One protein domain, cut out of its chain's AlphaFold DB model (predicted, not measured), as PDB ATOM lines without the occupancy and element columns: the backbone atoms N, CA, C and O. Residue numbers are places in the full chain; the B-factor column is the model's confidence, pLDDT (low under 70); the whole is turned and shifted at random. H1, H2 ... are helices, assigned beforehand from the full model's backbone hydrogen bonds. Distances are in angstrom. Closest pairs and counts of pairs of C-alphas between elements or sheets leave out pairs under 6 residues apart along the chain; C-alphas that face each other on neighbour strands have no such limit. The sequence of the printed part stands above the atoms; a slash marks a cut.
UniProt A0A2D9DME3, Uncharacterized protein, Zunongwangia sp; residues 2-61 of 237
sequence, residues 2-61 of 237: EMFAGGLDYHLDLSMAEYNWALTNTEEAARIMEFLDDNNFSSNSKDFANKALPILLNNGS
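This is residues 2 to 61 of the 237 residues of an uncharacterized protein of Zunongwangia sp (UniProt A0A2D9DME3). Two antiparallel helices, H3 and H4, lie side by side as a helical hairpin, with H2 across the end where H3 begins and H4 ends. H1 folds back from H2 and crosses one side of the pair slantwise, packing on both H3 and H4. The printed part has 60 residues, with four named helices in the order H1, H2, H3, H4 and no named strand; the class is all helix. It is compact, with a radius of gyration of the C-alphas of 10.1 A, and rounded, spanning 25 by 23 by 19 A.

H4, residues 43 to 57, touches H3, residues 26 to 38, at a shallow tilt of 13 degrees, opposite ways. H3 touches H4 with residues 32 to 36 alone, and H4 touches H3 with residues 45 to 49 alone; the closest C-alphas of the two, those of Leu 36 and Ser 45, are 5.9 A apart. H1, residues 2 to 12, touches H3 at a steep tilt of 47 degrees, the same way, with the C-alphas of Phe 4 and Ala 30 closest at 5.9 A. H1 touches H4 at residues 46 to 50 alone; its closest C-alphas there, of Leu 12 and Lys 46, are 6.7 A apart. H2, residues 16 to 24, forms a hairpin with H1, at a tilt of 37 degrees, only just steep; the C-alphas of Ala 5 and Ala 22 are closest, at 5.1 A. H2 touches residues 53 to 57 of H4, about perpendicular at 78 degrees, the C-alphas of Trp 21 and Leu 57 being closest at 6.8 A. H2 and H3 only just touch, only at the corner by their link, with 3 pairs of C-alphas within 8 A; those of Ala 22 and Ala 29 are closest, at 5.3 A. Every O i to N i+4 pair is within hydrogen-bond range in H1, H2 and H3, and 9 of 11 in H4.

H4 measures 21.5 A from C-alpha 43 to C-alpha 57 at (196.141, 140.686, 147.136). H3 measures 18.1 A, H1 15.1 A from C-alpha 2 at (199.105, 125.834, 138.973), and H2 12.7 A.

The C-alphas of Asn 40 and Asn 58 are the two farthest apart, at 26.6 A. The printed part has no cut, and its three links are tight. Mean pLDDT of the printed part is 95.2, and no printed residue is under 70.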
ATOM      1  N   GLU A   2     198.792 125.288 140.310       77.12
ATOM      2  CA  GLU A   2     199.105 125.834 138.973       77.12
ATOM      3  C   GLU A   2     197.895 125.908 138.028       77.12
ATOM      4  O   GLU A   2     197.774 126.863 137.272       77.12
ATOM      5  N   MET A   3     196.957 124.956 138.117       86.62
ATOM      6  CA  MET A   3     195.746 124.929 137.281       86.62
ATOM      7  C   MET A   3     194.861 126.178 137.441       86.62
ATOM      8  O   MET A   3     194.423 126.731 136.439       86.62
ATOM      9  N   PHE A   4     194.614 126.641 138.674       91.56
ATOM     10  CA  PHE A   4     193.781 127.830 138.903       91.56
ATOM     11  C   PHE A   4     194.530 129.119 138.560       91.56
ATOM     12  O   PHE A   4     193.963 129.982 137.902       91.56
ATOM     13  N   ALA A   5     195.811 129.228 138.926       92.00
ATOM     14  CA  ALA A   5     196.622 130.397 138.581       92.00
ATOM     15  C   ALA A   5     196.766 130.566 137.056       92.00
ATOM     16  O   ALA A   5     196.542 131.657 136.545       92.00
ATOM     17  N   GLY A   6     197.060 129.485 136.322       94.44
ATOM     18  CA  GLY A   6     197.133 129.496 134.857       94.44
ATOM     19  C   GLY A   6     195.778 129.695 134.170       94.44
ATOM     20  O   GLY A   6     195.718 130.315 133.112       94.44
ATOM     21  N   GLY A   7     194.683 129.218 134.773       95.12
ATOM     22  CA  GLY A   7     193.323 129.499 134.303       95.12
ATOM     23  C   GLY A   7     192.959 130.981 134.435       95.12
ATOM     24  O   GLY A   7     192.482 131.580 133.475       95.12
ATOM     25  N   LEU A   8     193.245 131.588 135.591       96.31
ATOM     26  CA  LEU A   8     193.038 133.021 135.808       96.31
ATOM     27  C   LEU A   8     193.902 133.859 134.864       96.31
ATOM     28  O   LEU A   8     193.373 134.757 134.221       96.31
ATOM     29  N   ASP A   9     195.186 133.526 134.720       97.19
ATOM     30  CA  ASP A   9     196.109 134.193 133.791       97.19
ATOM     31  C   ASP A   9     195.578 134.200 132.354       97.19
ATOM     32  O   ASP A   9     195.447 135.252 131.732       97.19
ATOM     33  N   TYR A  10     195.134 133.039 131.868       96.88
ATOM     34  CA  TYR A  10     194.547 132.898 130.537       96.88
ATOM     35  C   TYR A  10     193.270 133.735 130.320       96.88
ATOM     36  O   TYR A  10     192.983 134.143 129.192       96.88
ATOM     37  N   HIS A  11     192.483 133.986 131.372       96.31
ATOM     38  CA  HIS A  11     191.206 134.697 131.270       96.31
ATOM     39  C   HIS A  11     191.261 136.186 131.630       96.31
ATOM     40  O   HIS A  11     190.360 136.917 131.202       96.31
ATOM     41  N   LEU A  12     192.261 136.611 132.407       96.88
ATOM     42  CA  LEU A  12     192.348 137.934 133.031       96.88
ATOM     43  C   LEU A  12     193.640 138.709 132.704       96.88
ATOM     44  O   LEU A  12     193.648 139.911 132.944       96.88
ATOM     45  N   ASP A  13     194.669 138.069 132.124       96.12
ATOM     46  CA  ASP A  13     195.996 138.656 131.828       96.12
ATOM     47  C   ASP A  13     196.681 139.179 133.108       96.12
ATOM     48  O   ASP A  13     196.796 140.384 133.346       96.12
ATOM     49  N   LEU A  14     197.062 138.254 134.003       96.75
ATOM     50  CA  LEU A  14     197.505 138.605 135.354       96.75
ATOM     51  C   LEU A  14     198.885 139.269 135.343       96.75
ATOM     52  O   LEU A  14     199.827 138.827 134.681       96.75
ATOM     53  N   SER A  15     199.079 140.267 136.208       96.25
ATOM     54  CA  SER A  15     200.437 140.708 136.508       96.25
ATOM     55  C   SER A  15     201.225 139.595 137.208       96.25
ATOM     56  O   SER A  15     200.684 138.755 137.930       96.25
ATOM     57  N   MET A  16     202.554 139.641 137.092       96.31
ATOM     58  CA  MET A  16     203.448 138.708 137.791       96.31
ATOM     59  C   MET A  16     203.214 138.685 139.318       96.31
ATOM     60  O   MET A  16     203.479 137.675 139.965       96.31
ATOM     61  N   ALA A  17     202.718 139.773 139.919       96.31
ATOM     62  CA  ALA A  17     202.370 139.802 141.338       96.31
ATOM     63  C   ALA A  17     201.092 138.995 141.629       96.31
ATOM     64  O   ALA A  17     201.089 138.158 142.532       96.31
ATOM     65  N   GLU A  18     200.039 139.199 140.836       96.94
ATOM     66  CA  GLU A  18     198.754 138.499 140.970       96.94
ATOM     67  C   GLU A  18     198.882 137.009 140.643       96.94
ATOM     68  O   GLU A  18     198.343 136.180 141.374       96.94
ATOM     69  N   TYR A  19     199.671 136.644 139.629       96.94
ATOM     70  CA  TYR A  19     199.947 135.246 139.291       96.94
ATOM     71  C   TYR A  19     200.635 134.496 140.446       96.94
ATOM     72  O   TYR A  19     200.198 133.419 140.858       96.94
ATOM     73  N   ASN A  20     201.682 135.087 141.033       96.50
ATOM     74  CA  ASN A  20     202.378 134.499 142.184       96.50
ATOM     75  C   ASN A  20     201.498 134.455 143.449       96.50
ATOM     76  O   ASN A  20     201.588 133.509 144.239       96.50
ATOM     77  N   TRP A  21     200.616 135.441 143.633       96.38
ATOM     78  CA  TRP A  21     199.599 135.411 144.682       96.38
ATOM     79  C   TRP A  21     198.587 134.273 144.458       96.38
ATOM     80  O   TRP A  21     198.337 133.500 145.382       96.38
ATOM     81  N   ALA A  22     198.080 134.074 143.237       96.69
ATOM     82  CA  ALA A  22     197.130 133.007 142.909       96.69
ATOM     83  C   ALA A  22     197.737 131.595 143.044       96.69
ATOM     84  O   ALA A  22     197.057 130.657 143.464       96.69
ATOM     85  N   LEU A  23     199.036 131.438 142.756       96.38
ATOM     86  CA  LEU A  23     199.773 130.188 142.996       96.38
ATOM     87  C   LEU A  23     199.829 129.794 144.480       96.38
ATOM     88  O   LEU A  23     199.912 128.602 144.787       96.38
ATOM     89  N   THR A  24     199.808 130.775 145.386       95.94
ATOM     90  CA  THR A  24     199.943 130.572 146.837       95.94
ATOM     91  C   THR A  24     198.604 130.590 147.576       95.94
ATOM     92  O   THR A  24     198.451 129.873 148.561       95.94
ATOM     93  N   ASN A  25     197.608 131.322 147.070       96.06
ATOM     94  CA  ASN A  25     196.277 131.486 147.661       96.06
ATOM     95  C   ASN A  25     195.241 130.674 146.870       96.06
ATOM     96  O   ASN A  25     194.298 131.209 146.290       96.06
ATOM     97  N   THR A  26     195.448 129.357 146.797       94.38
ATOM     98  CA  THR A  26     194.749 128.504 145.822       94.38
ATOM     99  C   THR A  26     193.244 128.372 146.048       94.38
ATOM    100  O   THR A  26     192.537 128.040 145.104       94.38
ATOM    101  N   GLU A  27     192.761 128.598 147.272       94.06
ATOM    102  CA  GLU A  27     191.327 128.587 147.591       94.06
ATOM    103  C   GLU A  27     190.636 129.839 147.035       94.06
ATOM    104  O   GLU A  27     189.665 129.719 146.295       94.06
ATOM    105  N   GLU A  28     191.186 131.033 147.268       95.12
ATOM    106  CA  GLU A  28     190.659 132.271 146.675       95.12
ATOM    107  C   GLU A  28     190.810 132.287 145.146       95.12
ATOM    108  O   GLU A  28     189.892 132.698 144.439       95.12
ATOM    109  N   ALA A  29     191.911 131.752 144.606       96.19
ATOM    110  CA  ALA A  29     192.065 131.571 143.162       96.19
ATOM    111  C   ALA A  29     190.991 130.638 142.565       96.19
ATOM    112  O   ALA A  29     190.497 130.889 141.465       96.19
ATOM    113  N   ALA A  30     190.596 129.584 143.292       95.81
ATOM    114  CA  ALA A  30     189.497 128.712 142.887       95.81
ATOM    115  C   ALA A  30     188.144 129.440 142.934       95.81
ATOM    116  O   ALA A  30     187.387 129.334 141.975       95.81
ATOM    117  N   ARG A  31     187.876 130.245 143.974       96.12
ATOM    118  CA  ARG A  31     186.640 131.047 144.101       96.12
ATOM    119  C   ARG A  31     186.482 132.074 142.975       96.12
ATOM    120  O   ARG A  31     185.376 132.261 142.478       96.12
ATOM    121  N   ILE A  32     187.573 132.708 142.529       97.12
ATOM    122  CA  ILE A  32     187.537 133.602 141.356       97.12
ATOM    123  C   ILE A  32     187.219 132.801 140.083       97.12
ATOM    124  O   ILE A  32     186.400 133.241 139.281       97.12
ATOM    125  N   MET A  33     187.831 131.625 139.891       97.31
ATOM    126  CA  MET A  33     187.552 130.772 138.725       97.31
ATOM    127  C   MET A  33     186.114 130.246 138.701       97.31
ATOM    128  O   MET A  33     185.488 130.285 137.649       97.31
ATOM    129  N   GLU A  34     185.584 129.802 139.841       96.88
ATOM    130  CA  GLU A  34     184.191 129.363 140.010       96.88
ATOM    131  C   GLU A  34     183.221 130.508 139.689       96.88
ATOM    132  O   GLU A  34     182.341 130.357 138.848       96.88
ATOM    133  N   PHE A  35     183.467 131.706 140.233       97.50
ATOM    134  CA  PHE A  35     182.693 132.900 139.895       97.50
ATOM    135  C   PHE A  35     182.740 133.249 138.398       97.50
ATOM    136  O   PHE A  35     181.738 133.693 137.836       97.50
ATOM    137  N   LEU A  36     183.888 133.086 137.735       97.75
ATOM    138  CA  LEU A  36     183.992 133.326 136.298       97.75
ATOM    139  C   LEU A  36     183.222 132.278 135.481       97.75
ATOM    140  O   LEU A  36     182.551 132.669 134.526       97.75
ATOM    141  N   ASP A  37     183.287 131.000 135.859       97.12
ATOM    142  CA  ASP A  37     182.606 129.886 135.183       97.12
ATOM    143  C   ASP A  37     181.077 129.990 135.322       97.12
ATOM    144  O   ASP A  37     180.370 130.040 134.313       97.12
ATOM    145  N   ASP A  38     180.576 130.196 136.547       96.75
ATOM    146  CA  ASP A  38     179.156 130.447 136.855       96.75
ATOM    147  C   ASP A  38     178.564 131.602 136.029       96.75
ATOM    148  O   ASP A  38     177.383 131.609 135.674       96.75
ATOM    149  N   ASN A  39     179.395 132.599 135.710       96.50
ATOM    150  CA  ASN A  39     179.016 133.790 134.952       96.50
ATOM    151  C   ASN A  39     179.570 133.769 133.511       96.50
ATOM    152  O   ASN A  39     179.733 134.815 132.877       96.50
ATOM    153  N   ASN A  40     179.819 132.563 132.980       96.69
ATOM    154  CA  ASN A  40     180.158 132.254 131.585       96.69
ATOM    155  C   ASN A  40     181.326 133.081 131.007       96.69
ATOM    156  O   ASN A  40     181.358 133.382 129.813       96.69
ATOM    157  N   PHE A  41     182.279 133.484 131.851       96.75
ATOM    158  CA  PHE A  41     183.414 134.345 131.503       96.75
ATOM    159  C   PHE A  41     183.004 135.645 130.780       96.75
ATOM    160  O   PHE A  41     183.754 136.152 129.932       96.75
ATOM    161  N   SER A  42     181.820 136.176 131.109       96.31
ATOM    162  CA  SER A  42     181.289 137.435 130.581       96.31
ATOM    163  C   SER A  42     182.241 138.618 130.814       96.31
ATOM    164  O   SER A  42     183.089 138.597 131.710       96.31
ATOM    165  N   SER A  43     182.093 139.683 130.022       96.06
ATOM    166  CA  SER A  43     182.883 140.909 130.197       96.06
ATOM    167  C   SER A  43     182.720 141.500 131.601       96.06
ATOM    168  O   SER A  43     183.710 141.889 132.215       96.06
ATOM    169  N   ASN A  44     181.494 141.490 132.136       95.94
ATOM    170  CA  ASN A  44     181.184 142.039 133.456       95.94
ATOM    171  C   ASN A  44     181.766 141.178 134.592       95.94
ATOM    172  O   ASN A  44     182.347 141.714 135.534       95.94
ATOM    173  N   SER A  45     181.700 139.843 134.498       97.19
ATOM    174  CA  SER A  45     182.315 138.975 135.516       97.19
ATOM    175  C   SER A  45     183.847 139.044 135.497       97.19
ATOM    176  O   SER A  45     184.467 138.980 136.556       97.19
ATOM    177  N   LYS A  46     184.467 139.244 134.324       97.62
ATOM    178  CA  LYS A  46     185.911 139.519 134.208       97.62
ATOM    179  C   LYS A  46     186.301 140.876 134.788       97.62
ATOM    180  O   LYS A  46     187.278 140.949 135.524       97.62
ATOM    181  N   ASP A  47     185.538 141.930 134.508       96.69
ATOM    182  CA  ASP A  47     185.761 143.257 135.095       96.69
ATOM    183  C   ASP A  47     185.633 143.226 136.631       96.69
ATOM    184  O   ASP A  47     186.503 143.741 137.336       96.69
ATOM    185  N   PHE A  48     184.628 142.524 137.167       97.44
ATOM    186  CA  PHE A  48     184.518 142.284 138.607       97.44
ATOM    187  C   PHE A  48     185.721 141.504 139.164       97.44
ATOM    188  O   PHE A  48     186.299 141.916 140.168       97.44
ATOM    189  N   ALA A  49     186.145 140.416 138.510       97.44
ATOM    190  CA  ALA A  49     187.303 139.626 138.938       97.44
ATOM    191  C   ALA A  49     188.612 140.444 138.935       97.44
ATOM    192  O   ALA A  49     189.377 140.386 139.899       97.44
ATOM    193  N   ASN A  50     188.823 141.280 137.914       96.94
ATOM    194  CA  ASN A  50     189.967 142.193 137.813       96.94
ATOM    195  C   ASN A  50     189.970 143.280 138.897       96.94
ATOM    196  O   ASN A  50     191.030 143.757 139.290       96.94
ATOM    197  N   LYS A  51     188.800 143.660 139.423       95.75
ATOM    198  CA  LYS A  51     188.681 144.556 140.586       95.75
ATOM    199  C   LYS A  51     188.845 143.812 141.913       95.75
ATOM    200  O   LYS A  51     189.387 144.376 142.860       95.75
ATOM    201  N   ALA A  52     188.418 142.553 141.982       95.75
ATOM    202  CA  ALA A  52     188.536 141.691 143.156       95.75
ATOM    203  C   ALA A  52     189.991 141.288 143.461       95.75
ATOM    204  O   ALA A  52     190.408 141.323 144.618       95.75
ATOM    205  N   LEU A  53     190.780 140.949 142.437       95.38
ATOM    206  CA  LEU A  53     192.181 140.523 142.560       95.38
ATOM    207  C   LEU A  53     193.073 141.472 143.384       95.38
ATOM    208  O   LEU A  53     193.632 141.017 144.385       95.38
ATOM    209  N   PRO A  54     193.196 142.777 143.063       94.00
ATOM    210  CA  PRO A  54     194.031 143.690 143.842       94.00
ATOM    211  C   PRO A  54     193.496 143.920 145.262       94.00
ATOM    212  O   PRO A  54     194.280 144.241 146.156       94.00
ATOM    213  N   ILE A  55     192.195 143.733 145.509       93.19
ATOM    214  CA  ILE A  55     191.618 143.795 146.859       93.19
ATOM    215  C   ILE A  55     192.078 142.582 147.677       93.19
ATOM    216  O   ILE A  55     192.631 142.757 148.763       93.19
ATOM    217  N   LEU A  56     191.940 141.367 147.137       94.56
ATOM    218  CA  LEU A  56     192.374 140.123 147.787       94.56
ATOM    219  C   LEU A  56     193.897 140.075 147.998       94.56
ATOM    220  O   LEU A  56     194.361 139.681 149.069       94.56
ATOM    221  N   LEU A  57     194.681 140.571 147.036       94.94
ATOM    222  CA  LEU A  57     196.141 140.686 147.136       94.94
ATOM    223  C   LEU A  57     196.596 141.602 148.289       94.94
ATOM    224  O   LEU A  57     197.671 141.401 148.852       94.94
ATOM    225  N   ASN A  58     195.762 142.569 148.684       92.50
ATOM    226  CA  ASN A  58     195.986 143.446 149.836       92.50
ATOM    227  C   ASN A  58     195.269 142.968 151.120       92.50
ATOM    228  O   ASN A  58     195.146 143.733 152.075       92.50
ATOM    229  N   ASN A  59     194.840 141.699 151.178       90.00
ATOM    230  CA  ASN A  59     194.076 141.088 152.280       90.00
ATOM    231  C   ASN A  59     192.707 141.746 152.546       90.00
ATOM    232  O   ASN A  59     192.187 141.693 153.662       90.00
ATOM    233  N   GLY A  60     192.119 142.382 151.531       89.31
ATOM    234  CA  GLY A  60     190.727 142.816 151.550       89.31
ATOM    235  C   GLY A  60     189.755 141.641 151.401       89.31
ATOM    236  O   GLY A  60     190.152 140.489 151.243       89.31
ATOM    237  N   SER A  61     188.455 141.930 151.457       90.06
ATOM    238  CA  SER A  61     187.387 140.930 151.325       90.06
ATOM    239  C   SER A  61     186.635 141.087 150.005       90.06
ATOM    240  O   SER A  61     186.490 142.202 149.511       90.06
TER     241      SER A  61